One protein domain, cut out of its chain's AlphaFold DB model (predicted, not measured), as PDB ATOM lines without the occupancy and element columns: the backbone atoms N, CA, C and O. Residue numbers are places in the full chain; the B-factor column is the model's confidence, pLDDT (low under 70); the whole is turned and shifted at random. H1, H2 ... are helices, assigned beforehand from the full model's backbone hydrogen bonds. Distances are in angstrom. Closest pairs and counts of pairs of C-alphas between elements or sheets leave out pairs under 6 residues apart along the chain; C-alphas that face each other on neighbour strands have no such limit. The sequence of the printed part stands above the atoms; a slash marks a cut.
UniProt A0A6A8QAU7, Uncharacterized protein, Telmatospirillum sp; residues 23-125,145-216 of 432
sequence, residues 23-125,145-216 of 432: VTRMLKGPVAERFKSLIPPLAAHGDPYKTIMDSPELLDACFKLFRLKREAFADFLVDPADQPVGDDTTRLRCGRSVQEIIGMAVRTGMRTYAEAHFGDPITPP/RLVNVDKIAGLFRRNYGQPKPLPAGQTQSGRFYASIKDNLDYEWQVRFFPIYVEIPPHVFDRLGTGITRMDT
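What this domain is: This is residues 23 to 125 and 145 to 216 of the 432 residues of an uncharacterized protein of Telmatospirillum sp (UniProt A0A6A8QAU7). A long helix, H6, runs through the core with H9 side by side with it, and shorter helices pack on two opposite sides of this pair. On one side H3 packs on H6 and H4 on H9, and H1 crosses H3 and, with H2 and H5, makes the outer part there; on the opposite side H8 packs along H6 with H10 beyond it, while H7 packs crosswise on H9 with residues 149 to 153 alone. The printed part has 175 residues with eleven named helices, H1 to H11 in chain order, and no named strand; the class is all helix, with 114 residues in helices. The whole is compact, with a radius of gyration of the C-alphas of 17.6 A and spans of 52 by 38 by 34 A.

How they stand to each other: H1, residues 23 to 38, has a kink of 30 degrees near residue 30. H2, residues 40 to 44, and H1 touch only at the corner by their link, closest at the C-alphas of Lys 36 and Leu 42, 5.1 A apart. H3, residues 48 to 54, touches H1 about perpendicular, at 75 degrees; the closest C-alphas, of Lys 28 and Tyr 49, are 5.5 A apart. H4, residues 56 to 68, and H3 touch only at the corner, closest at the C-alphas of Ile 52 and Leu 59, 5.2 A apart. H5, residues 70 to 76, only just touches H1, with 3 pairs of C-alphas within 8 A, the closest being those of Arg 34 and Phe 73 at 7.6 A. H6, residues 98 to 118, is the hub, touching four helices. It touches H3 with its residues 105 to 113 alone, closest at the C-alphas of Met 53 and Gly 109, 4.7 A apart. H7, residues 149 to 160, and H6 are apart. H8, residues 172 to 183, touches H6 at a shallow tilt of 19 degrees, opposite ways; the closest C-alphas, of Ala 114 and Ser 173, are 5.4 A apart. H9, residues 187 to 196, forms a bundle with H4 and H6, three helices at shallow tilts to one another. H9 touches H4 at 15 degrees, opposite ways, closest at the C-alphas of Pro 56 and Val 190, 5.7 A apart. H10, residues 201 to 207, touches H8 at a shallow tilt of 20 degrees, the same way, closest at the C-alphas of Phe 176 and Pro 201, 5.2 A apart. H11, residues 209 to 212, is close to H8 but not clearly touching, closest at the C-alphas of Asn 183 and Thr 209, 5.2 A apart. Every O i to N i+4 pair is within hydrogen-bond range in H3, H4, H6, H7 and H10; the counts are 10 of 12 in H1, 6 of 8 in H8, and 0 of 1, 1 of 3 and 1 of 6 in H2, H5 and H9, where O i to N i+3 pairs within range number 1 of 2, 3 of 4 and 5 of 7, and H11 is too short for an i+4 pair.

Where its parts are: H1 begins at C-alpha 23, (-16.396, 35.942, 20.039), and measures 20.3 A from first to last C-alpha. H6 runs 30.0 A, from C-alpha 98 at (-22.940, 43.594, 20.949) to C-alpha 118 at (5.692, 51.387, 25.577). H4 measures 18.2 A, H8 18.0 A and H7 16.1 A. H11 ends at C-alpha 212, (-12.664, 57.090, 30.515).

The domain as a whole: The C-alphas farthest apart, of Ala 81 and Arg 158, are 54.4 A apart. Residues 126 to 144 are not printed, and C-alphas 125 and 145 are 36.3 A apart across the cut. The links from H5 to H6, residues 77 to 97, and from H7 to H8 are long. The mean pLDDT of the printed part is 91.7; residue 125 and residues 145 to 147 are under 70.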
ATOM      1  N   VAL A  23     -16.518  34.539  20.469       95.56
ATOM      2  CA  VAL A  23     -16.396  35.942  20.039       95.56
ATOM      3  C   VAL A  23     -15.078  36.162  19.294       95.56
ATOM      4  O   VAL A  23     -15.070  36.702  18.191       95.56
ATOM      5  N   THR A  24     -13.958  35.678  19.841       95.19
ATOM      6  CA  THR A  24     -12.640  35.816  19.199       95.19
ATOM      7  C   THR A  24     -12.596  35.122  17.835       95.19
ATOM      8  O   THR A  24     -12.036  35.669  16.885       95.19
ATOM      9  N   ARG A  25     -13.195  33.931  17.717       96.19
ATOM     10  CA  ARG A  25     -13.293  33.179  16.457       96.19
ATOM     11  C   ARG A  25     -14.105  33.950  15.414       96.19
ATOM     12  O   ARG A  25     -13.675  34.044  14.266       96.19
ATOM     13  N   MET A  26     -15.242  34.517  15.813       96.38
ATOM     14  CA  MET A  26     -16.111  35.297  14.930       96.38
ATOM     15  C   MET A  26     -15.441  36.590  14.458       96.38
ATOM     16  O   MET A  26     -15.444  36.875  13.258       96.38
ATOM     17  N   LEU A  27     -14.805  37.325  15.376       96.38
ATOM     18  CA  LEU A  27     -14.096  38.566  15.064       96.38
ATOM     19  C   LEU A  27     -12.904  38.339  14.124       96.38
ATOM     20  O   LEU A  27     -12.709  39.121  13.199       96.38
ATOM     21  N   LYS A  28     -12.129  37.266  14.331       95.50
ATOM     22  CA  LYS A  28     -10.960  36.932  13.496       95.50
ATOM     23  C   LYS A  28     -11.304  36.316  12.142       95.50
ATOM     24  O   LYS A  28     -10.453  36.319  11.261       95.50
ATOM     25  N   GLY A  29     -12.499  35.751  11.991       95.25
ATOM     26  CA  GLY A  29     -12.930  35.084  10.766       95.25
ATOM     27  C   GLY A  29     -14.033  35.866  10.050       95.25
ATOM     28  O   GLY A  29     -13.730  36.868   9.404       95.25
ATOM     29  N   PRO A  30     -15.310  35.445  10.146       96.25
ATOM     30  CA  PRO A  30     -16.392  35.994   9.325       96.25
ATOM     31  C   PRO A  30     -16.563  37.517   9.399       96.25
ATOM     32  O   PRO A  30     -16.830  38.155   8.382       96.25
ATOM     33  N   VAL A  31     -16.393  38.113  10.583       96.69
ATOM     34  CA  VAL A  31     -16.552  39.564  10.764       96.69
ATOM     35  C   VAL A  31     -15.394  40.324  10.113       96.69
ATOM     36  O   VAL A  31     -15.623  41.302   9.403       96.69
ATOM     37  N   ALA A  32     -14.160  39.851  10.296       95.38
ATOM     38  CA  ALA A  32     -12.973  40.402   9.645       95.38
ATOM     39  C   ALA A  32     -13.075  40.340   8.111       95.38
ATOM     40  O   ALA A  32     -12.776  41.323   7.436       95.38
ATOM     41  N   GLU A  33     -13.565  39.226   7.559       95.19
ATOM     42  CA  GLU A  33     -13.803  39.089   6.116       95.19
ATOM     43  C   GLU A  33     -14.919  40.023   5.622       95.19
ATOM     44  O   GLU A  33     -14.795  40.635   4.556       95.19
ATOM     45  N   ARG A  34     -15.979  40.232   6.419       96.38
ATOM     46  CA  ARG A  34     -17.010  41.230   6.097       96.38
ATOM     47  C   ARG A  34     -16.410  42.634   6.044       96.38
ATOM     48  O   ARG A  34     -16.634  43.339   5.061       96.38
ATOM     49  N   PHE A  35     -15.591  43.027   7.019       96.19
ATOM     50  CA  PHE A  35     -14.888  44.316   6.974       96.19
ATOM     51  C   PHE A  35     -13.962  44.436   5.764       96.19
ATOM     52  O   PHE A  35     -13.982  45.463   5.087       96.19
ATOM     53  N   LYS A  36     -13.215  43.380   5.436       94.44
ATOM     54  CA  LYS A  36     -12.348  43.329   4.254       94.44
ATOM     55  C   LYS A  36     -13.120  43.561   2.950       94.44
ATOM     56  O   LYS A  36     -12.629  44.265   2.074       94.44
ATOM     57  N   SER A  37     -14.339  43.027   2.839       94.44
ATOM     58  CA  SER A  37     -15.211  43.254   1.675       94.44
ATOM     59  C   SER A  37     -15.763  44.683   1.586       94.44
ATOM     60  O   SER A  37     -15.994  45.191   0.491       94.44
ATOM     61  N   LEU A  38     -15.963  45.347   2.731       94.69
ATOM     62  CA  LEU A  38     -16.557  46.684   2.807       94.69
ATOM     63  C   LEU A  38     -15.520  47.817   2.766       94.69
ATOM     64  O   LEU A  38     -15.876  48.946   2.428       94.69
ATOM     65  N   ILE A  39     -14.264  47.535   3.120       92.75
ATOM     66  CA  ILE A  39     -13.161  48.500   3.187       92.75
ATOM     67  C   ILE A  39     -12.076  48.040   2.201       92.75
ATOM     68  O   ILE A  39     -11.185  47.283   2.586       92.75
ATOM     69  N   PRO A  40     -12.102  48.500   0.934       88.31
ATOM     70  CA  PRO A  40     -11.165  48.036  -0.092       88.31
ATOM     71  C   PRO A  40      -9.677  48.115   0.301       88.31
ATOM     72  O   PRO A  40      -8.950  47.170  -0.002       88.31
ATOM     73  N   PRO A  41      -9.199  49.149   1.029       87.81
ATOM     74  CA  PRO A  41      -7.819  49.173   1.519       87.81
ATOM     75  C   PRO A  41      -7.432  47.987   2.423       87.81
ATOM     76  O   PRO A  41      -6.274  47.580   2.411       87.81
ATOM     77  N   LEU A  42      -8.376  47.386   3.162       88.94
ATOM     78  CA  LEU A  42      -8.106  46.211   4.001       88.94
ATOM     79  C   LEU A  42      -7.845  44.940   3.188       88.94
ATOM     80  O   LEU A  42      -7.223  44.010   3.701       88.94
ATOM     81  N   ALA A  43      -8.275  44.885   1.924       87.56
ATOM     82  CA  ALA A  43      -8.101  43.707   1.078       87.56
ATOM     83  C   ALA A  43      -6.624  43.341   0.854       87.56
ATOM     84  O   ALA A  43      -6.311  42.163   0.679       87.56
ATOM     85  N   ALA A  44      -5.725  44.329   0.917       89.00
ATOM     86  CA  ALA A  44      -4.283  44.143   0.766       89.00
ATOM     87  C   ALA A  44      -3.610  43.474   1.982       89.00
ATOM     88  O   ALA A  44      -2.456  43.055   1.891       89.00
ATOM     89  N   HIS A  45      -4.303  43.364   3.120       88.62
ATOM     90  CA  HIS A  45      -3.742  42.829   4.357       88.62
ATOM     91  C   HIS A  45      -4.077  41.340   4.528       88.62
ATOM     92  O   HIS A  45      -5.233  40.926   4.428       88.62
ATOM     93  N   GLY A  46      -3.054  40.523   4.815       88.19
ATOM     94  CA  GLY A  46      -3.209  39.077   5.036       88.19
ATOM     95  C   GLY A  46      -3.929  38.713   6.341       88.19
ATOM     96  O   GLY A  46      -4.580  37.678   6.403       88.19
ATOM     97  N   ASP A  47      -3.849  39.580   7.353       93.75
ATOM     98  CA  ASP A  47      -4.576  39.463   8.622       93.75
ATOM     99  C   ASP A  47      -5.339  40.778   8.878       93.75
ATOM    100  O   ASP A  47      -4.781  41.725   9.456       93.75
ATOM    101  N   PRO A  48      -6.586  40.899   8.380       92.81
ATOM    102  CA  PRO A  48      -7.377  42.116   8.534       92.81
ATOM    103  C   PRO A  48      -7.705  42.386  10.006       92.81
ATOM    104  O   PRO A  48      -7.664  43.538  10.426       92.81
ATOM    105  N   TYR A  49      -7.948  41.346  10.811       94.81
ATOM    106  CA  TYR A  49      -8.234  41.502  12.237       94.81
ATOM    107  C   TYR A  49      -7.064  42.156  12.970       94.81
ATOM    108  O   TYR A  49      -7.248  43.148  13.675       94.81
ATOM    109  N   LYS A  50      -5.849  41.625  12.787       94.44
ATOM    110  CA  LYS A  50      -4.657  42.190  13.421       94.44
ATOM    111  C   LYS A  50      -4.402  43.618  12.949       94.44
ATOM    112  O   LYS A  50      -4.148  44.487  13.770       94.44
ATOM    113  N   THR A  51      -4.542  43.872  11.648       93.50
ATOM    114  CA  THR A  51      -4.357  45.213  11.076       93.50
ATOM    115  C   THR A  51      -5.316  46.233  11.699       93.50
ATOM    116  O   THR A  51      -4.898  47.341  12.020       93.50
ATOM    117  N   ILE A  52      -6.583  45.854  11.910       94.81
ATOM    118  CA  ILE A  52      -7.579  46.694  12.589       94.81
ATOM    119  C   ILE A  52      -7.178  46.943  14.049       94.81
ATOM    120  O   ILE A  52      -7.203  48.083  14.496       94.81
ATOM    121  N   MET A  53      -6.784  45.905  14.792       95.38
ATOM    122  CA  MET A  53      -6.425  46.037  16.214       95.38
ATOM    123  C   MET A  53      -5.117  46.809  16.449       95.38
ATOM    124  O   MET A  53      -4.958  47.412  17.509       95.38
ATOM    125  N   ASP A  54      -4.205  46.813  15.471       92.50
ATOM    126  CA  ASP A  54      -2.928  47.535  15.521       92.50
ATOM    127  C   ASP A  54      -3.092  49.060  15.276       92.50
ATOM    128  O   ASP A  54      -2.167  49.820  15.570       92.50
ATOM    129  N   SER A  55      -4.237  49.533  14.755       91.94
ATOM    130  CA  SER A  55      -4.502  50.958  14.468       91.94
ATOM    131  C   SER A  55      -5.805  51.443  15.117       91.94
ATOM    132  O   SER A  55      -6.890  51.062  14.671       91.94
ATOM    133  N   PRO A  56      -5.737  52.346  16.117       93.69
ATOM    134  CA  PRO A  56      -6.928  52.940  16.722       93.69
ATOM    135  C   PRO A  56      -7.832  53.637  15.697       93.69
ATOM    136  O   PRO A  56      -9.049  53.515  15.763       93.69
ATOM    137  N   GLU A  57      -7.261  54.324  14.709       91.38
ATOM    138  CA  GLU A  57      -8.025  55.026  13.673       91.38
ATOM    139  C   GLU A  57      -8.836  54.058  12.809       91.38
ATOM    140  O   GLU A  57      -9.996  54.315  12.485       91.38
ATOM    141  N   LEU A  58      -8.230  52.930  12.441       93.44
ATOM    142  CA  LEU A  58      -8.897  51.899  11.660       93.44
ATOM    143  C   LEU A  58      -9.960  51.167  12.488       93.44
ATOM    144  O   LEU A  58     -11.034  50.869  11.965       93.44
ATOM    145  N   LEU A  59      -9.693  50.911  13.770       96.12
ATOM    146  CA  LEU A  59     -10.660  50.329  14.699       96.12
ATOM    147  C   LEU A  59     -11.882  51.243  14.902       96.12
ATOM    148  O   LEU A  59     -13.012  50.775  14.767       96.12
ATOM    149  N   ASP A  60     -11.675  52.544  15.130       94.56
ATOM    150  CA  ASP A  60     -12.748  53.549  15.208       94.56
ATOM    151  C   ASP A  60     -13.558  53.616  13.899       94.56
ATOM    152  O   ASP A  60     -14.792  53.582  13.915       94.56
ATOM    153  N   ALA A  61     -12.883  53.615  12.745       93.62
ATOM    154  CA  ALA A  61     -13.545  53.578  11.442       93.62
ATOM    155  C   ALA A  61     -14.389  52.304  11.246       93.62
ATOM    156  O   ALA A  61     -15.487  52.376  10.688       93.62
ATOM    157  N   CYS A  62     -13.920  51.149  11.728       96.38
ATOM    158  CA  CYS A  62     -14.677  49.897  11.683       96.38
ATOM    159  C   CYS A  62     -15.930  49.956  12.564       96.38
ATOM    160  O   CYS A  62     -16.993  49.522  12.117       96.38
ATOM    161  N   PHE A  63     -15.852  50.539  13.766       97.31
ATOM    162  CA  PHE A  63     -17.037  50.748  14.604       97.31
ATOM    163  C   PHE A  63     -18.050  51.677  13.928       97.31
ATOM    164  O   PHE A  63     -19.221  51.319  13.808       97.31
ATOM    165  N   LYS A  64     -17.607  52.816  13.386       95.69
ATOM    166  CA  LYS A  64     -18.477  53.739  12.633       95.69
ATOM    167  C   LYS A  64     -19.134  53.065  11.431       95.69
ATOM    168  O   LYS A  64     -20.327  53.248  11.196       95.69
ATOM    169  N   LEU A  65     -18.385  52.254  10.685       96.25
ATOM    170  CA  LEU A  65     -18.917  51.507   9.548       96.25
ATOM    171  C   LEU A  65     -19.933  50.447   9.980       96.25
ATOM    172  O   LEU A  65     -20.961  50.303   9.323       96.25
ATOM    173  N   PHE A  66     -19.668  49.727  11.072       97.25
ATOM    174  CA  PHE A  66     -20.614  48.773  11.650       97.25
ATOM    175  C   PHE A  66     -21.929  49.459  12.036       97.25
ATOM    176  O   PHE A  66     -22.994  48.963  11.682       97.25
ATOM    177  N   ARG A  67     -21.864  50.630  12.681       96.38
ATOM    178  CA  ARG A  67     -23.047  51.439  13.012       96.38
ATOM    179  C   ARG A  67     -23.812  51.872  11.765       96.38
ATOM    180  O   ARG A  67     -25.025  51.712  11.706       96.38
ATOM    181  N   LEU A  68     -23.093  52.379  10.766       96.75
ATOM    182  CA  LEU A  68     -23.678  52.896   9.530       96.75
ATOM    183  C   LEU A  68     -24.298  51.796   8.656       96.75
ATOM    184  O   LEU A  68     -25.306  52.029   7.998       96.75
ATOM    185  N   LYS A  69     -23.685  50.610   8.616       97.00
ATOM    186  CA  LYS A  69     -24.087  49.483   7.763       97.00
ATOM    187  C   LYS A  69     -24.417  48.240   8.586       97.00
ATOM    188  O   LYS A  69     -24.008  47.141   8.218       97.00
ATOM    189  N   ARG A  70     -25.163  48.395   9.685       96.56
ATOM    190  CA  ARG A  70     -25.493  47.290  10.607       96.56
ATOM    191  C   ARG A  70     -26.144  46.100   9.900       96.56
ATOM    192  O   ARG A  70     -25.798  44.958  10.181       96.56
ATOM    193  N   GLU A  71     -27.011  46.365   8.926       96.88
ATOM    194  CA  GLU A  71     -27.667  45.337   8.104       96.88
ATOM    195  C   GLU A  71     -26.667  44.442   7.359       96.88
ATOM    196  O   GLU A  71     -26.885  43.243   7.219       96.88
ATOM    197  N   ALA A  72     -25.509  44.981   6.961       97.12
ATOM    198  CA  ALA A  72     -24.445  44.199   6.335       97.12
ATOM    199  C   ALA A  72     -23.771  43.210   7.303       97.12
ATOM    200  O   ALA A  72     -22.921  42.436   6.868       97.12
ATOM    201  N   PHE A  73     -24.119  43.224   8.589       97.56
ATOM    202  CA  PHE A  73     -23.646  42.291   9.611       97.56
ATOM    203  C   PHE A  73     -24.790  41.465  10.219       97.56
ATOM    204  O   PHE A  73     -24.541  40.726  11.169       97.56
ATOM    205  N   ALA A  74     -26.015  41.553   9.681       96.31
ATOM    206  CA  ALA A  74     -27.208  40.907  10.237       96.31
ATOM    207  C   ALA A  74     -27.039  39.391  10.449       96.31
ATOM    208  O   ALA A  74     -27.477  38.871  11.470       96.31
ATOM    209  N   ASP A  75     -26.303  38.710   9.564       96.44
ATOM    210  CA  ASP A  75     -25.995  37.272   9.664       96.44
ATOM    211  C   ASP A  75     -25.271  36.886  10.972       96.44
ATOM    212  O   ASP A  75     -25.276  35.725  11.381       96.44
ATOM    213  N   PHE A  76     -24.610  37.848  11.627       96.12
ATOM    214  CA  PHE A  76     -23.885  37.660  12.887       96.12
ATOM    215  C   PHE A  76     -24.661  38.170  14.106       96.12
ATOM    216  O   PHE A  76     -24.275  37.885  15.240       96.12
ATOM    217  N   LEU A  77     -25.730  38.935  13.882       97.44
ATOM    218  CA  LEU A  77     -26.537  39.593  14.904       97.44
ATOM    219  C   LEU A  77     -27.812  38.791  15.143       97.44
ATOM    220  O   LEU A  77     -28.916  39.260  14.884       97.44
ATOM    221  N   VAL A  78     -27.640  37.557  15.608       97.88
ATOM    222  CA  VAL A  78     -28.740  36.634  15.892       97.88
ATOM    223  C   VAL A  78     -28.695  36.174  17.340       97.88
ATOM    224  O   VAL A  78     -27.613  35.985  17.903       97.88
ATOM    225  N   ASP A  79     -29.863  36.005  17.943       97.50
ATOM    226  CA  ASP A  79     -30.020  35.504  19.305       97.50
ATOM    227  C   ASP A  79     -29.844  33.962  19.366       97.50
ATOM    228  O   ASP A  79     -29.569  33.313  18.348       97.50
ATOM    229  N   PRO A  80     -29.947  33.329  20.550       96.19
ATOM    230  CA  PRO A  80     -29.888  31.870  20.670       96.19
ATOM    231  C   PRO A  80     -31.020  31.102  19.961       96.19
ATOM    232  O   PRO A  80     -30.886  29.895  19.774       96.19
ATOM    233  N   ALA A  81     -32.118  31.769  19.595       96.94
ATOM    234  CA  ALA A  81     -33.257  31.218  18.861       96.94
ATOM    235  C   ALA A  81     -33.202  31.542  17.351       96.94
ATOM    236  O   ALA A  81     -34.199  31.379  16.641       96.94
ATOM    237  N   ASP A  82     -32.041  31.993  16.865       96.31
ATOM    238  CA  ASP A  82     -31.779  32.386  15.481       96.31
ATOM    239  C   ASP A  82     -32.649  33.544  14.968       96.31
ATOM    240  O   ASP A  82     -32.823  33.711  13.760       96.31
ATOM    241  N   GLN A  83     -33.168  34.375  15.873       97.19
ATOM    242  CA  GLN A  83     -33.890  35.593  15.522       97.19
ATOM    243  C   GLN A  83     -32.931  36.782  15.381       97.19
ATOM    244  O   GLN A  83     -31.961  36.879  16.139       97.19
ATOM    245  N   PRO A  84     -33.176  37.700  14.428       97.00
ATOM    246  CA  PRO A  84     -32.341  38.879  14.239       97.00
ATOM    247  C   PRO A  84     -32.441  39.836  15.434       97.00
ATOM    248  O   PRO A  84     -33.528  40.139  15.921       97.00
ATOM    249  N   VAL A  85     -31.294  40.357  15.867       97.69
ATOM    250  CA  VAL A  85     -31.160  41.274  17.003       97.69
ATOM    251  C   VAL A  85     -30.892  42.694  16.505       97.69
ATOM    252  O   VAL A  85     -29.863  42.980  15.888       97.69
ATOM    253  N   GLY A  86     -31.831  43.601  16.785       94.56
ATOM    254  CA  GLY A  86     -31.758  45.003  16.363       94.56
ATOM    255  C   GLY A  86     -30.950  45.905  17.299       94.56
ATOM    256  O   GLY A  86     -30.331  46.863  16.836       94.56
ATOM    257  N   ASP A  87     -30.917  45.595  18.593       95.75
ATOM    258  CA  ASP A  87     -30.283  46.407  19.637       95.75
ATOM    259  C   ASP A  87     -28.911  45.852  20.074       95.75
ATOM    260  O   ASP A  87     -28.442  44.835  19.565       95.75
ATOM    261  N   ASP A  88     -28.226  46.547  20.986       96.69
ATOM    262  CA  ASP A  88     -26.876  46.172  21.430       96.69
ATOM    263  C   ASP A  88     -26.809  45.443  22.771       96.69
ATOM    264  O   ASP A  88     -25.727  44.980  23.151       96.69
ATOM    265  N   THR A  89     -27.917  45.377  23.506       97.19
ATOM    266  CA  THR A  89     -27.965  44.866  24.882       97.19
ATOM    267  C   THR A  89     -28.484  43.432  24.929       97.19
ATOM    268  O   THR A  89     -28.081  42.660  25.801       97.19
ATOM    269  N   THR A  90     -29.292  43.036  23.947       97.06
ATOM    270  CA  THR A  90     -29.756  41.668  23.739       97.06
ATOM    271  C   THR A  90     -28.578  40.724  23.487       97.06
ATOM    272  O   THR A  90     -27.643  41.018  22.735       97.06
ATOM    273  N   ARG A  91     -28.604  39.557  24.145       96.88
ATOM    274  CA  ARG A  91     -27.555  38.539  24.006       96.88
ATOM    275  C   ARG A  91     -27.653  37.849  22.648       96.88
ATOM    276  O   ARG A  91     -28.708  37.349  22.275       96.88
ATOM    277  N   LEU A  92     -26.520  37.756  21.963       97.00
ATOM    278  CA  LEU A  92     -26.382  36.998  20.725       97.00
ATOM    279  C   LEU A  92     -26.231  35.497  21.011       97.00
ATOM    280  O   LEU A  92     -26.014  35.076  22.151       97.00
ATOM    281  N   ARG A  93     -26.238  34.683  19.953       95.50
ATOM    282  CA  ARG A  93     -26.010  33.229  19.993       95.50
ATOM    283  C   ARG A  93     -24.736  32.829  20.751       95.50
ATOM    284  O   ARG A  93     -24.699  31.785  21.393       95.50
ATOM    285  N   CYS A  94     -23.697  33.664  20.718       93.56
ATOM    286  CA  CYS A  94     -22.443  33.429  21.445       93.56
ATOM    287  C   CYS A  94     -22.540  33.683  22.964       93.56
ATOM    288  O   CYS A  94     -21.545  33.538  23.673       93.56
ATOM    289  N   GLY A  95     -23.711  34.080  23.468       94.75
ATOM    290  CA  GLY A  95     -23.960  34.366  24.877       94.75
ATOM    291  C   GLY A  95     -23.512  35.756  25.325       94.75
ATOM    292  O   GLY A  95     -23.610  36.043  26.514       94.75
ATOM    293  N   ARG A  96     -23.045  36.622  24.419       96.75
ATOM    294  CA  ARG A  96     -22.641  38.011  24.701       96.75
ATOM    295  C   ARG A  96     -23.471  38.996  23.888       96.75
ATOM    296  O   ARG A  96     -23.900  38.663  22.785       96.75
ATOM    297  N   SER A  97     -23.708  40.185  24.425       97.56
ATOM    298  CA  SER A  97     -24.339  41.280  23.687       97.56
ATOM    299  C   SER A  97     -23.330  41.994  22.778       97.56
ATOM    300  O   SER A  97     -22.115  41.847  22.937       97.56
ATOM    301  N   VAL A  98     -23.816  42.786  21.817       97.50
ATOM    302  CA  VAL A  98     -22.940  43.594  20.949       97.50
ATOM    303  C   VAL A  98     -22.119  44.575  21.786       97.50
ATOM    304  O   VAL A  98     -20.921  44.707  21.551       97.50
ATOM    305  N   GLN A  99     -22.723  45.200  22.801       97.25
ATOM    306  CA  GLN A  99     -22.027  46.114  23.708       97.25
ATOM    307  C   GLN A  99     -20.852  45.431  24.431       97.25
ATOM    308  O   GLN A  99     -19.749  45.977  24.479       97.25
ATOM    309  N   GLU A 100     -21.042  44.207  24.935       97.12
ATOM    310  CA  GLU A 100     -19.965  43.445  25.581       97.12
ATOM    311  C   GLU A 100     -18.838  43.104  24.591       97.12
ATOM    312  O   GLU A 100     -17.655  43.191  24.932       97.12
ATOM    313  N   ILE A 101     -19.188  42.745  23.352       97.69
ATOM    314  CA  ILE A 101     -18.221  42.445  22.285       97.69
ATOM    315  C   ILE A 101     -17.426  43.697  21.893       97.69
ATOM    316  O   ILE A 101     -16.211  43.608  21.692       97.69
ATOM    317  N   ILE A 102     -18.076  44.862  21.822       97.56
ATOM    318  CA  ILE A 102     -17.417  46.152  21.584       97.56
ATOM    319  C   ILE A 102     -16.406  46.430  22.696       97.56
ATOM    320  O   ILE A 102     -15.234  46.645  22.390       97.56
ATOM    321  N   GLY A 103     -16.798  46.319  23.970       97.38
ATOM    322  CA  GLY A 103     -15.872  46.466  25.099       97.38
ATOM    323  C   GLY A 103     -14.672  45.514  25.004       97.38
ATOM    324  O   GLY A 103     -13.523  45.922  25.187       97.38
ATOM    325  N   MET A 104     -14.890  44.253  24.614       97.31
ATOM    326  CA  MET A 104     -13.799  43.295  24.377       97.31
ATOM    327  C   MET A 104     -12.843  43.738  23.256       97.31
ATOM    328  O   MET A 104     -11.620  43.610  23.402       97.31
ATOM    329  N   ALA A 105     -13.375  44.248  22.145       97.62
ATOM    330  CA  ALA A 105     -12.584  44.750  21.026       97.62
ATOM    331  C   ALA A 105     -11.789  46.009  21.414       97.62
ATOM    332  O   ALA A 105     -10.585  46.056  21.170       97.62
ATOM    333  N   VAL A 106     -12.411  46.970  22.108       97.94
ATOM    334  CA  VAL A 106     -11.755  48.182  22.637       97.94
ATOM    335  C   VAL A 106     -10.608  47.803  23.577       97.94
ATOM    336  O   VAL A 106      -9.479  48.252  23.392       97.94
ATOM    337  N   ARG A 107     -10.841  46.900  24.539       97.62
ATOM    338  CA  ARG A 107      -9.797  46.414  25.461       97.62
ATOM    339  C   ARG A 107      -8.661  45.695  24.738       97.62
ATOM    340  O   ARG A 107      -7.518  45.774  25.185       97.62
ATOM    341  N   THR A 108      -8.952  44.985  23.649       96.75
ATOM    342  CA  THR A 108      -7.932  44.301  22.837       96.75
ATOM    343  C   THR A 108      -7.110  45.297  22.018       96.75
ATOM    344  O   THR A 108      -5.881  45.194  21.992       96.75
ATOM    345  N   GLY A 109      -7.762  46.293  21.412       96.88
ATOM    346  CA  GLY A 109      -7.100  47.393  20.712       96.88
ATOM    347  C   GLY A 109      -6.206  48.207  21.650       96.88
ATOM    348  O   GLY A 109      -5.034  48.406  21.350       96.88
ATOM    349  N   MET A 110      -6.701  48.583  22.836       97.25
ATOM    350  CA  MET A 110      -5.912  49.324  23.831       97.25
ATOM    351  C   MET A 110      -4.686  48.530  24.277       97.25
ATOM    352  O   MET A 110      -3.597  49.085  24.391       97.25
ATOM    353  N   ARG A 111      -4.847  47.221  24.514       96.62
ATOM    354  CA  ARG A 111      -3.730  46.330  24.844       96.62
ATOM    355  C   ARG A 111      -2.651  46.373  23.767       96.62
ATOM    356  O   ARG A 111      -1.485  46.577  24.084       96.62
ATOM    357  N   THR A 112      -3.054  46.185  22.517       94.75
ATOM    358  CA  THR A 112      -2.145  46.145  21.365       94.75
ATOM    359  C   THR A 112      -1.432  47.486  21.188       94.75
ATOM    360  O   THR A 112      -0.214  47.534  21.020       94.75
ATOM    361  N   TYR A 113      -2.177  48.585  21.325       94.56
ATOM    362  CA  TYR A 113      -1.641  49.938  21.253       94.56
ATOM    363  C   TYR A 113      -0.658  50.242  22.394       94.56
ATOM    364  O   TYR A 113       0.403  50.807  22.140       94.56
ATOM    365  N   ALA A 114      -0.960  49.834  23.631       94.62
ATOM    366  CA  ALA A 114      -0.064  50.005  24.775       94.62
ATOM    367  C   ALA A 114       1.257  49.243  24.579       94.62
ATOM    368  O   ALA A 114       2.320  49.844  24.716       94.62
ATOM    369  N   GLU A 115       1.197  47.965  24.182       93.81
ATOM    370  CA  GLU A 115       2.394  47.149  23.915       93.81
ATOM    371  C   GLU A 115       3.282  47.783  22.829       93.81
ATOM    372  O   GLU A 115       4.509  47.814  22.955       93.81
ATOM    373  N   ALA A 116       2.671  48.341  21.777       90.81
ATOM    374  CA  ALA A 116       3.389  49.064  20.731       90.81
ATOM    375  C   ALA A 116       4.001  50.383  21.235       90.81
ATOM    376  O   ALA A 116       5.161  50.672  20.934       90.81
ATOM    377  N   HIS A 117       3.235  51.161  22.006       90.12
ATOM    378  CA  HIS A 117       3.629  52.475  22.512       90.12
ATOM    379  C   HIS A 117       4.778  52.393  23.526       90.12
ATOM    380  O   HIS A 117       5.783  53.087  23.370       90.12
ATOM    381  N   PHE A 118       4.662  51.532  24.542       89.44
ATOM    382  CA  PHE A 118       5.692  51.387  25.577       89.44
ATOM    383  C   PHE A 118       6.858  50.490  25.142       89.44
ATOM    384  O   PHE A 118       7.932  50.558  25.739       89.44
ATOM    385  N   GLY A 119       6.676  49.669  24.102       88.31
ATOM    386  CA  GLY A 119       7.713  48.759  23.620       88.31
ATOM    387  C   GLY A 119       7.973  47.591  24.571       88.31
ATOM    388  O   GLY A 119       9.088  47.080  24.621       88.31
ATOM    389  N   ASP A 120       6.974  47.153  25.341       89.25
ATOM    390  CA  ASP A 120       7.057  45.971  26.199       89.25
ATOM    391  C   ASP A 120       5.731  45.184  26.235       89.25
ATOM    392  O   ASP A 120       4.657  45.755  26.071       89.25
ATOM    393  N   PRO A 121       5.753  43.848  26.400       89.62
ATOM    394  CA  PRO A 121       4.519  43.065  26.440       89.62
ATOM    395  C   PRO A 121       3.774  43.264  27.768       89.62
ATOM    396  O   PRO A 121       4.391  43.354  28.830       89.62
ATOM    397  N   ILE A 122       2.437  43.222  27.761       86.50
ATOM    398  CA  ILE A 122       1.631  43.301  28.999       86.50
ATOM    399  C   ILE A 122       1.921  42.135  29.940       86.50
ATOM    400  O   ILE A 122       1.941  42.290  31.158       86.50
ATOM    401  N   THR A 123       2.120  40.943  29.378       84.00
ATOM    402  CA  THR A 123       2.499  39.756  30.144       84.00
ATOM    403  C   THR A 123       3.975  39.468  29.890       84.00
ATOM    404  O   THR A 123       4.315  39.054  28.778       84.00
ATOM    405  N   PRO A 124       4.860  39.672  30.882       71.06
ATOM    406  CA  PRO A 124       6.275  39.389  30.706       71.06
ATOM    407  C   PRO A 124       6.487  37.888  30.434       71.06
ATOM    408  O   PRO A 124       5.845  37.043  31.069       71.06
ATOM    409  N   PRO A 125       7.370  37.521  29.489       69.00
ATOM    410  CA  PRO A 125       7.663  36.123  29.201       69.00
ATOM    411  C   PRO A 125       8.282  35.439  30.429       69.00
ATOM    412  O   PRO A 125       9.215  35.954  31.042       69.00
ATOM    413  N   ARG A 145      -4.858  65.900  14.583       50.62
ATOM    414  CA  ARG A 145      -4.118  67.177  14.442       50.62
ATOM    415  C   ARG A 145      -4.627  68.307  15.344       50.62
ATOM    416  O   ARG A 145      -3.883  69.257  15.555       50.62
ATOM    417  N   LEU A 146      -5.863  68.220  15.831       51.66
ATOM    418  CA  LEU A 146      -6.484  69.252  16.664       51.66
ATOM    419  C   LEU A 146      -6.062  69.169  18.135       51.66
ATOM    420  O   LEU A 146      -6.077  70.182  18.829       51.66
ATOM    421  N   VAL A 147      -5.612  68.002  18.601       61.59
ATOM    422  CA  VAL A 147      -5.175  67.830  19.986       61.59
ATOM    423  C   VAL A 147      -3.676  67.676  20.041       61.59
ATOM    424  O   VAL A 147      -3.102  66.690  19.581       61.59
ATOM    425  N   ASN A 148      -3.034  68.641  20.689       74.81
ATOM    426  CA  ASN A 148      -1.641  68.517  21.065       74.81
ATOM    427  C   ASN A 148      -1.525  67.492  22.210       74.81
ATOM    428  O   ASN A 148      -1.576  67.842  23.391       74.81
ATOM    429  N   VAL A 149      -1.425  66.210  21.847       80.69
ATOM    430  CA  VAL A 149      -1.287  65.083  22.785       80.69
ATOM    431  C   VAL A 149      -0.111  65.318  23.734       80.69
ATOM    432  O   VAL A 149      -0.262  65.131  24.938       80.69
ATOM    433  N   ASP A 150       1.012  65.843  23.231       81.69
ATOM    434  CA  ASP A 150       2.189  66.170  24.045       81.69
ATOM    435  C   ASP A 150       1.883  67.230  25.114       81.69
ATOM    436  O   ASP A 150       2.355  67.137  26.252       81.69
ATOM    437  N   LYS A 151       1.054  68.230  24.783       84.56
ATOM    438  CA  LYS A 151       0.588  69.245  25.737       84.56
ATOM    439  C   LYS A 151      -0.292  68.623  26.815       84.56
ATOM    440  O   LYS A 151      -0.058  68.882  27.994       84.56
ATOM    441  N   ILE A 152      -1.270  67.795  26.436       83.44
ATOM    442  CA  ILE A 152      -2.132  67.093  27.401       83.44
ATOM    443  C   ILE A 152      -1.289  66.200  28.320       83.44
ATOM    444  O   ILE A 152      -1.417  66.276  29.541       83.44
ATOM    445  N   ALA A 153      -0.364  65.428  27.752       82.44
ATOM    446  CA  ALA A 153       0.588  64.605  28.491       82.44
ATOM    447  C   ALA A 153       1.431  65.437  29.474       82.44
ATOM    448  O   ALA A 153       1.657  65.055  30.626       82.44
ATOM    449  N   GLY A 154       1.908  66.603  29.030       85.56
ATOM    450  CA  GLY A 154       2.627  67.567  29.862       85.56
ATOM    451  C   GLY A 154       1.789  68.076  31.038       85.56
ATOM    452  O   GLY A 154       2.290  68.127  32.162       85.56
ATOM    453  N   LEU A 155       0.515  68.397  30.799       87.88
ATOM    454  CA  LEU A 155      -0.426  68.837  31.832       87.88
ATOM    455  C   LEU A 155      -0.694  67.735  32.862       87.88
ATOM    456  O   LEU A 155      -0.562  67.994  34.056       87.88
ATOM    457  N   PHE A 156      -0.951  66.497  32.428       87.88
ATOM    458  CA  PHE A 156      -1.137  65.376  33.355       87.88
ATOM    459  C   PHE A 156       0.099  65.140  34.226       87.88
ATOM    460  O   PHE A 156      -0.014  65.060  35.448       87.88
ATOM    461  N   ARG A 157       1.299  65.112  33.631       86.19
ATOM    462  CA  ARG A 157       2.551  64.958  34.393       86.19
ATOM    463  C   ARG A 157       2.778  66.095  35.388       86.19
ATOM    464  O   ARG A 157       3.270  65.852  36.489       86.19
ATOM    465  N   ARG A 158       2.418  67.329  35.021       87.75
ATOM    466  CA  ARG A 158       2.540  68.506  35.890       87.75
ATOM    467  C   ARG A 158       1.546  68.473  37.053       87.75
ATOM    468  O   ARG A 158       1.942  68.745  38.181       87.75
ATOM    469  N   ASN A 159       0.284  68.149  36.783       87.62
ATOM    470  CA  ASN A 159      -0.811  68.295  37.746       87.62
ATOM    471  C   ASN A 159      -1.041  67.053  38.618       87.62
ATOM    472  O   ASN A 159      -1.544  67.180  39.735       87.62
ATOM    473  N   TYR A 160      -0.641  65.870  38.143       86.19
ATOM    474  CA  TYR A 160      -0.838  64.588  38.831       86.19
ATOM    475  C   TYR A 160       0.474  63.896  39.224       86.19
ATOM    476  O   TYR A 160       0.452  62.845  39.870       86.19
ATOM    477  N   GLY A 161       1.614  64.494  38.872       83.94
ATOM    478  CA  GLY A 161       2.942  63.990  39.193       83.94
ATOM    479  C   GLY A 161       3.423  62.864  38.274       83.94
ATOM    480  O   GLY A 161       2.741  62.418  37.352       83.94
ATOM    481  N   GLN A 162       4.647  62.408  38.538       80.19
ATOM    482  CA  GLN A 162       5.283  61.331  37.783       80.19
ATOM    483  C   GLN A 162       4.816  59.954  38.277       80.19
ATOM    484  O   GLN A 162       4.536  59.788  39.470       80.19
ATOM    485  N   PRO A 163       4.756  58.943  37.393       77.94
ATOM    486  CA  PRO A 163       4.438  57.586  37.802       77.94
ATOM    487  C   PRO A 163       5.472  57.070  38.810       77.94
ATOM    488  O   PRO A 163       6.682  57.239  38.640       77.94
ATOM    489  N   LYS A 164       4.992  56.397  39.865       81.44
ATOM    490  CA  LYS A 164       5.861  55.660  40.804       81.44
ATOM    491  C   LYS A 164       6.738  54.655  40.034       81.44
ATOM    492  O   LYS A 164       6.265  54.130  39.025       81.44
ATOM    493  N   PRO A 165       7.954  54.324  40.502       81.81
ATOM    494  CA  PRO A 165       8.776  53.293  39.867       81.81
ATOM    495  C   PRO A 165       8.035  51.950  39.795       81.81
ATOM    496  O   PRO A 165       7.207  51.638  40.654       81.81
ATOM    497  N   LEU A 166       8.307  51.172  38.743       84.69
ATOM    498  CA  LEU A 166       7.696  49.856  38.557       84.69
ATOM    499  C   LEU A 166       8.206  48.861  39.613       84.69
ATOM    500  O   LEU A 166       9.419  48.776  39.824       84.69
ATOM    501  N   PRO A 167       7.319  48.065  40.234       81.94
ATOM    502  CA  PRO A 167       7.725  46.883  40.982       81.94
ATOM    503  C   PRO A 167       8.506  45.897  40.100       81.94
ATOM    504  O   PRO A 167       8.280  45.805  38.890       81.94
ATOM    505  N   ALA A 168       9.404  45.119  40.709       79.88
ATOM    506  CA  ALA A 168      10.187  44.115  39.995       79.88
ATOM    507  C   ALA A 168       9.278  43.107  39.266       79.88
ATOM    508  O   ALA A 168       8.357  42.544  39.855       79.88
ATOM    509  N   GLY A 169       9.554  42.870  37.980       80.50
ATOM    510  CA  GLY A 169       8.805  41.920  37.154       80.50
ATOM    511  C   GLY A 169       7.517  42.461  36.525       80.50
ATOM    512  O   GLY A 169       6.834  41.693  35.853       80.50
ATOM    513  N   GLN A 170       7.183  43.745  36.697       85.56
ATOM    514  CA  GLN A 170       6.104  44.396  35.945       85.56
ATOM    515  C   GLN A 170       6.640  45.160  34.729       85.56
ATOM    516  O   GLN A 170       7.719  45.747  34.778       85.56
ATOM    517  N   THR A 171       5.863  45.156  33.649       90.94
ATOM    518  CA  THR A 171       6.081  45.961  32.439       90.94
ATOM    519  C   THR A 171       5.264  47.252  32.509       90.94
ATOM    520  O   THR A 171       4.257  47.311  33.222       90.94
ATOM    521  N   GLN A 172       5.681  48.293  31.784       90.75
ATOM    522  CA  GLN A 172       4.933  49.550  31.687       90.75
ATOM    523  C   GLN A 172       3.560  49.297  31.069       90.75
ATOM    524  O   GLN A 172       2.548  49.653  31.677       90.75
ATOM    525  N   SER A 173       3.512  48.573  29.943       92.31
ATOM    526  CA  SER A 173       2.249  48.167  29.317       92.31
ATOM    527  C   SER A 173       1.373  47.371  30.272       92.31
ATOM    528  O   SER A 173       0.170  47.606  30.345       92.31
ATOM    529  N   GLY A 174       1.963  46.441  31.030       93.19
ATOM    530  CA  GLY A 174       1.236  45.601  31.976       93.19
ATOM    531  C   GLY A 174       0.567  46.407  33.083       93.19
ATOM    532  O   GLY A 174      -0.617  46.212  33.358       93.19
ATOM    533  N   ARG A 175       1.306  47.347  33.680       93.62
ATOM    534  CA  ARG A 175       0.784  48.225  34.730       93.62
ATOM    535  C   ARG A 175      -0.280  49.182  34.202       93.62
ATOM    536  O   ARG A 175      -1.339  49.285  34.811       93.62
ATOM    537  N   PHE A 176      -0.009  49.850  33.084       95.00
ATOM    538  CA  PHE A 176      -0.962  50.757  32.449       95.00
ATOM    539  C   PHE A 176      -2.259  50.033  32.066       95.00
ATOM    540  O   PHE A 176      -3.359  50.485  32.372       95.00
ATOM    541  N   TYR A 177      -2.145  48.868  31.428       96.19
ATOM    542  CA  TYR A 177      -3.321  48.124  31.007       96.19
ATOM    543  C   TYR A 177      -4.146  47.643  32.200       96.19
ATOM    544  O   TYR A 177      -5.372  47.703  32.159       96.19
ATOM    545  N   ALA A 178      -3.492  47.207  33.280       95.00
ATOM    546  CA  ALA A 178      -4.180  46.803  34.500       95.00
ATOM    547  C   ALA A 178      -5.014  47.939  35.116       95.00
ATOM    548  O   ALA A 178      -6.100  47.646  35.606       95.00
ATOM    549  N   SER A 179      -4.554  49.196  35.043       95.44
ATOM    550  CA  SER A 179      -5.278  50.350  35.600       95.44
ATOM    551  C   SER A 179      -6.457  50.819  34.740       95.44
ATOM    552  O   SER A 179      -7.401  51.407  35.260       95.44
ATOM    553  N   ILE A 180      -6.432  50.582  33.421       96.12
ATOM    554  CA  ILE A 180      -7.453  51.118  32.497       96.12
ATOM    555  C   ILE A 180      -8.462  50.078  31.990       96.12
ATOM    556  O   ILE A 180      -9.597  50.440  31.692       96.12
ATOM    557  N   LYS A 181      -8.087  48.795  31.877       96.00
ATOM    558  CA  LYS A 181      -8.859  47.767  31.144       96.00
ATOM    559  C   LYS A 181     -10.325  47.628  31.578       96.00
ATOM    560  O   LYS A 181     -11.161  47.316  30.737       96.00
ATOM    561  N   ASP A 182     -10.619  47.837  32.860       95.06
ATOM    562  CA  ASP A 182     -11.954  47.637  33.433       95.06
ATOM    563  C   ASP A 182     -12.848  48.875  33.244       95.06
ATOM    564  O   ASP A 182     -14.034  48.820  33.535       95.06
ATOM    565  N   ASN A 183     -12.289  49.961  32.699       95.06
ATOM    566  CA  ASN A 183     -12.973  51.222  32.418       95.06
ATOM    567  C   ASN A 183     -13.158  51.468  30.899       95.06
ATOM    568  O   ASN A 183     -13.469  52.586  30.477       95.06
ATOM    569  N   LEU A 184     -12.906  50.447  30.067       95.88
ATOM    570  CA  LEU A 184     -12.962  50.501  28.602       95.88
ATOM    571  C   LEU A 184     -14.132  49.668  28.074       95.88
ATOM    572  O   LEU A 184     -14.008  48.452  27.892       95.88
ATOM    573  N   ASP A 185     -15.249  50.340  27.817       94.44
ATOM    574  CA  ASP A 185     -16.543  49.723  27.511       94.44
ATOM    575  C   ASP A 185     -17.203  50.269  26.241       94.44
ATOM    576  O   ASP A 185     -18.153  49.667  25.742       94.44
ATOM    577  N   TYR A 186     -16.707  51.379  25.689       95.75
ATOM    578  CA  TYR A 186     -17.372  52.092  24.603       95.75
ATOM    579  C   TYR A 186     -16.467  52.272  23.387       95.75
ATOM    580  O   TYR A 186     -15.302  52.645  23.497       95.75
ATOM    581  N   GLU A 187     -17.036  52.080  22.198       95.38
ATOM    582  CA  GLU A 187     -16.339  52.252  20.916       95.38
ATOM    583  C   GLU A 187     -15.679  53.628  20.745       95.38
ATOM    584  O   GLU A 187     -14.566  53.725  20.232       95.38
ATOM    585  N   TRP A 188     -16.327  54.696  21.220       94.50
ATOM    586  CA  TRP A 188     -15.836  56.063  21.068       94.50
ATOM    587  C   TRP A 188     -14.524  56.298  21.821       94.50
ATOM    588  O   TRP A 188     -13.802  57.236  21.493       94.50
ATOM    589  N   GLN A 189     -14.180  55.449  22.798       95.69
ATOM    590  CA  GLN A 189     -12.942  55.557  23.574       95.69
ATOM    591  C   GLN A 189     -11.696  55.277  22.728       95.69
ATOM    592  O   GLN A 189     -10.603  55.715  23.079       95.69
ATOM    593  N   VAL A 190     -11.840  54.577  21.598       95.81
ATOM    594  CA  VAL A 190     -10.717  54.172  20.737       95.81
ATOM    595  C   VAL A 190      -9.931  55.376  20.228       95.81
ATOM    596  O   VAL A 190      -8.699  55.358  20.230       95.81
ATOM    597  N   ARG A 191     -10.621  56.466  19.872       91.88
ATOM    598  CA  ARG A 191      -9.970  57.703  19.406       91.88
ATOM    599  C   ARG A 191      -9.070  58.347  20.463       91.88
ATOM    600  O   ARG A 191      -8.186  59.122  20.118       91.88
ATOM    601  N   PHE A 192      -9.281  58.018  21.736       92.88
ATOM    602  CA  PHE A 192      -8.541  58.572  22.862       92.88
ATOM    603  C   PHE A 192      -7.359  57.709  23.304       92.88
ATOM    604  O   PHE A 192      -6.617  58.142  24.181       92.88
ATOM    605  N   PHE A 193      -7.109  56.544  22.691       94.62
ATOM    606  CA  PHE A 193      -5.952  55.709  23.049       94.62
ATOM    607  C   PHE A 193      -4.620  56.472  23.040       94.62
ATOM    608  O   PHE A 193      -3.860  56.305  23.997       94.62
ATOM    609  N   PRO A 194      -4.329  57.349  22.052       91.19
ATOM    610  CA  PRO A 194      -3.095  58.131  22.062       91.19
ATOM    611  C   PRO A 194      -2.979  59.091  23.246       91.19
ATOM    612  O   PRO A 194      -1.869  59.377  23.669       91.19
ATOM    613  N   ILE A 195      -4.101  59.558  23.794       90.38
ATOM    614  CA  ILE A 195      -4.123  60.401  24.992       90.38
ATOM    615  C   ILE A 195      -4.019  59.531  26.247       90.38
ATOM    616  O   ILE A 195      -3.263  59.858  27.155       90.38
ATOM    617  N   TYR A 196      -4.739  58.407  26.306       94.12
ATOM    618  CA  TYR A 196      -4.775  57.547  27.487       94.12
ATOM    619  C   TYR A 196      -3.406  56.991  27.870       94.12
ATOM    620  O   TYR A 196      -3.083  57.010  29.052       94.12
ATOM    621  N   VAL A 197      -2.582  56.556  26.911       92.81
ATOM    622  CA  VAL A 197      -1.228  56.038  27.215       92.81
ATOM    623  C   VAL A 197      -0.298  57.075  27.846       92.81
ATOM    624  O   VAL A 197       0.656  56.704  28.525       92.81
ATOM    625  N   GLU A 198      -0.587  58.363  27.662       90.38
ATOM    626  CA  GLU A 198       0.184  59.457  28.252       90.38
ATOM    627  C   GLU A 198      -0.259  59.790  29.687       90.38
ATOM    628  O   GLU A 198       0.441  60.506  30.413       90.38
ATOM    629  N   ILE A 199      -1.418  59.283  30.121       91.31
ATOM    630  CA  ILE A 199      -1.943  59.494  31.471       91.31
ATOM    631  C   ILE A 199      -1.251  58.512  32.433       91.31
ATOM    632  O   ILE A 199      -1.275  57.299  32.204       91.31
ATOM    633  N   PRO A 200      -0.659  58.988  33.547       91.00
ATOM    634  CA  PRO A 200      -0.009  58.098  34.501       91.00
ATOM    635  C   PRO A 200      -0.989  57.063  35.099       91.00
ATOM    636  O   PRO A 200      -2.089  57.444  35.506       91.00
ATOM    637  N   PRO A 201      -0.597  55.779  35.255       92.81
ATOM    638  CA  PRO A 201      -1.499  54.716  35.721       92.81
ATOM    639  C   PRO A 201      -2.206  55.005  37.052       92.81
ATOM    640  O   PRO A 201      -3.383  54.706  37.208       92.81
ATOM    641  N   HIS A 202      -1.526  55.670  37.997       90.62
ATOM    642  CA  HIS A 202      -2.117  56.003  39.300       90.62
ATOM    643  C   HIS A 202      -3.275  57.003  39.212       90.62
ATOM    644  O   HIS A 202      -4.050  57.119  40.158       90.62
ATOM    645  N   VAL A 203      -3.383  57.746  38.108       91.50
ATOM    646  CA  VAL A 203      -4.521  58.634  37.852       91.50
ATOM    647  C   VAL A 203      -5.740  57.791  37.481       91.50
ATOM    648  O   VAL A 203      -6.811  58.033  38.028       91.50
ATOM    649  N   PHE A 204      -5.577  56.753  36.651       92.88
ATOM    650  CA  PHE A 204      -6.645  55.781  36.388       92.88
ATOM    651  C   PHE A 204      -7.031  55.001  37.643       92.88
ATOM    652  O   PHE A 204      -8.217  54.853  37.901       92.88
ATOM    653  N   ASP A 205      -6.062  54.582  38.462       92.19
ATOM    654  CA  ASP A 205      -6.358  53.895  39.728       92.19
ATOM    655  C   ASP A 205      -7.208  54.767  40.670       92.19
ATOM    656  O   ASP A 205      -8.016  54.253  41.439       92.19
ATOM    657  N   ARG A 206      -7.022  56.095  40.620       89.50
ATOM    658  CA  ARG A 206      -7.752  57.045  41.466       89.50
ATOM    659  C   ARG A 206      -9.112  57.443  40.897       89.50
ATOM    660  O   ARG A 206     -10.067  57.559  41.654       89.50
ATOM    661  N   LEU A 207      -9.176  57.749  39.604       91.38
ATOM    662  CA  LEU A 207     -10.354  58.360  38.979       91.38
ATOM    663  C   LEU A 207     -11.210  57.355  38.203       91.38
ATOM    664  O   LEU A 207     -12.366  57.647  37.916       91.38
ATOM    665  N   GLY A 208     -10.656  56.190  37.860       90.12
ATOM    666  CA  GLY A 208     -11.355  55.085  37.210       90.12
ATOM    667  C   GLY A 208     -12.147  55.513  35.976       90.12
ATOM    668  O   GLY A 208     -11.617  56.125  35.041       90.12
ATOM    669  N   THR A 209     -13.445  55.211  36.009       91.06
ATOM    670  CA  THR A 209     -14.419  55.558  34.967       91.06
ATOM    671  C   THR A 209     -14.554  57.064  34.745       91.06
ATOM    672  O   THR A 209     -14.908  57.471  33.643       91.06
ATOM    673  N   GLY A 210     -14.206  57.908  35.720       89.25
ATOM    674  CA  GLY A 210     -14.256  59.364  35.585       89.25
ATOM    675  C   GLY A 210     -13.363  59.910  34.470       89.25
ATOM    676  O   GLY A 210     -13.724  60.888  33.824       89.25
ATOM    677  N   ILE A 211     -12.229  59.259  34.178       91.38
ATOM    678  CA  ILE A 211     -11.371  59.631  33.036       91.38
ATOM    679  C   ILE A 211     -11.947  59.079  31.741       91.38
ATOM    680  O   ILE A 211     -12.055  59.783  30.740       91.38
ATOM    681  N   THR A 212     -12.295  57.795  31.742       92.06
ATOM    682  CA  THR A 212     -12.664  57.090  30.515       92.06
ATOM    683  C   THR A 212     -14.097  57.361  30.077       92.06
ATOM    684  O   THR A 212     -14.461  56.922  28.993       92.06
ATOM    685  N   ARG A 213     -14.891  58.092  30.871       90.12
ATOM    686  CA  ARG A 213     -16.192  58.675  30.500       90.12
ATOM    687  C   ARG A 213     -16.086  60.084  29.915       90.12
ATOM    688  O   ARG A 213     -17.098  60.620  29.475       90.12
ATOM    689  N   MET A 214     -14.887  60.674  29.864       89.88
ATOM    690  CA  MET A 214     -14.668  61.925  29.136       89.88
ATOM    691  C   MET A 214     -14.730  61.640  27.641       89.88
ATOM    692  O   MET A 214     -13.765  61.211  27.011       89.88
ATOM    693  N   ASP A 215     -15.921  61.851  27.104       88.00
ATOM    694  CA  ASP A 215     -16.322  61.519  25.748       88.00
ATOM    695  C   ASP A 215     -15.883  62.543  24.712       88.00
ATOM    696  O   ASP A 215     -16.110  62.326  23.529       88.00
ATOM    697  N   THR A 216     -15.214  63.621  25.113       86.62
ATOM    698  CA  THR A 216     -14.739  64.699  24.240       86.62
ATOM    699  C   THR A 216     -13.307  65.097  24.586       86.62
ATOM    700  O   THR A 216     -12.836  64.925  25.714       86.62
TER     701      THR A 216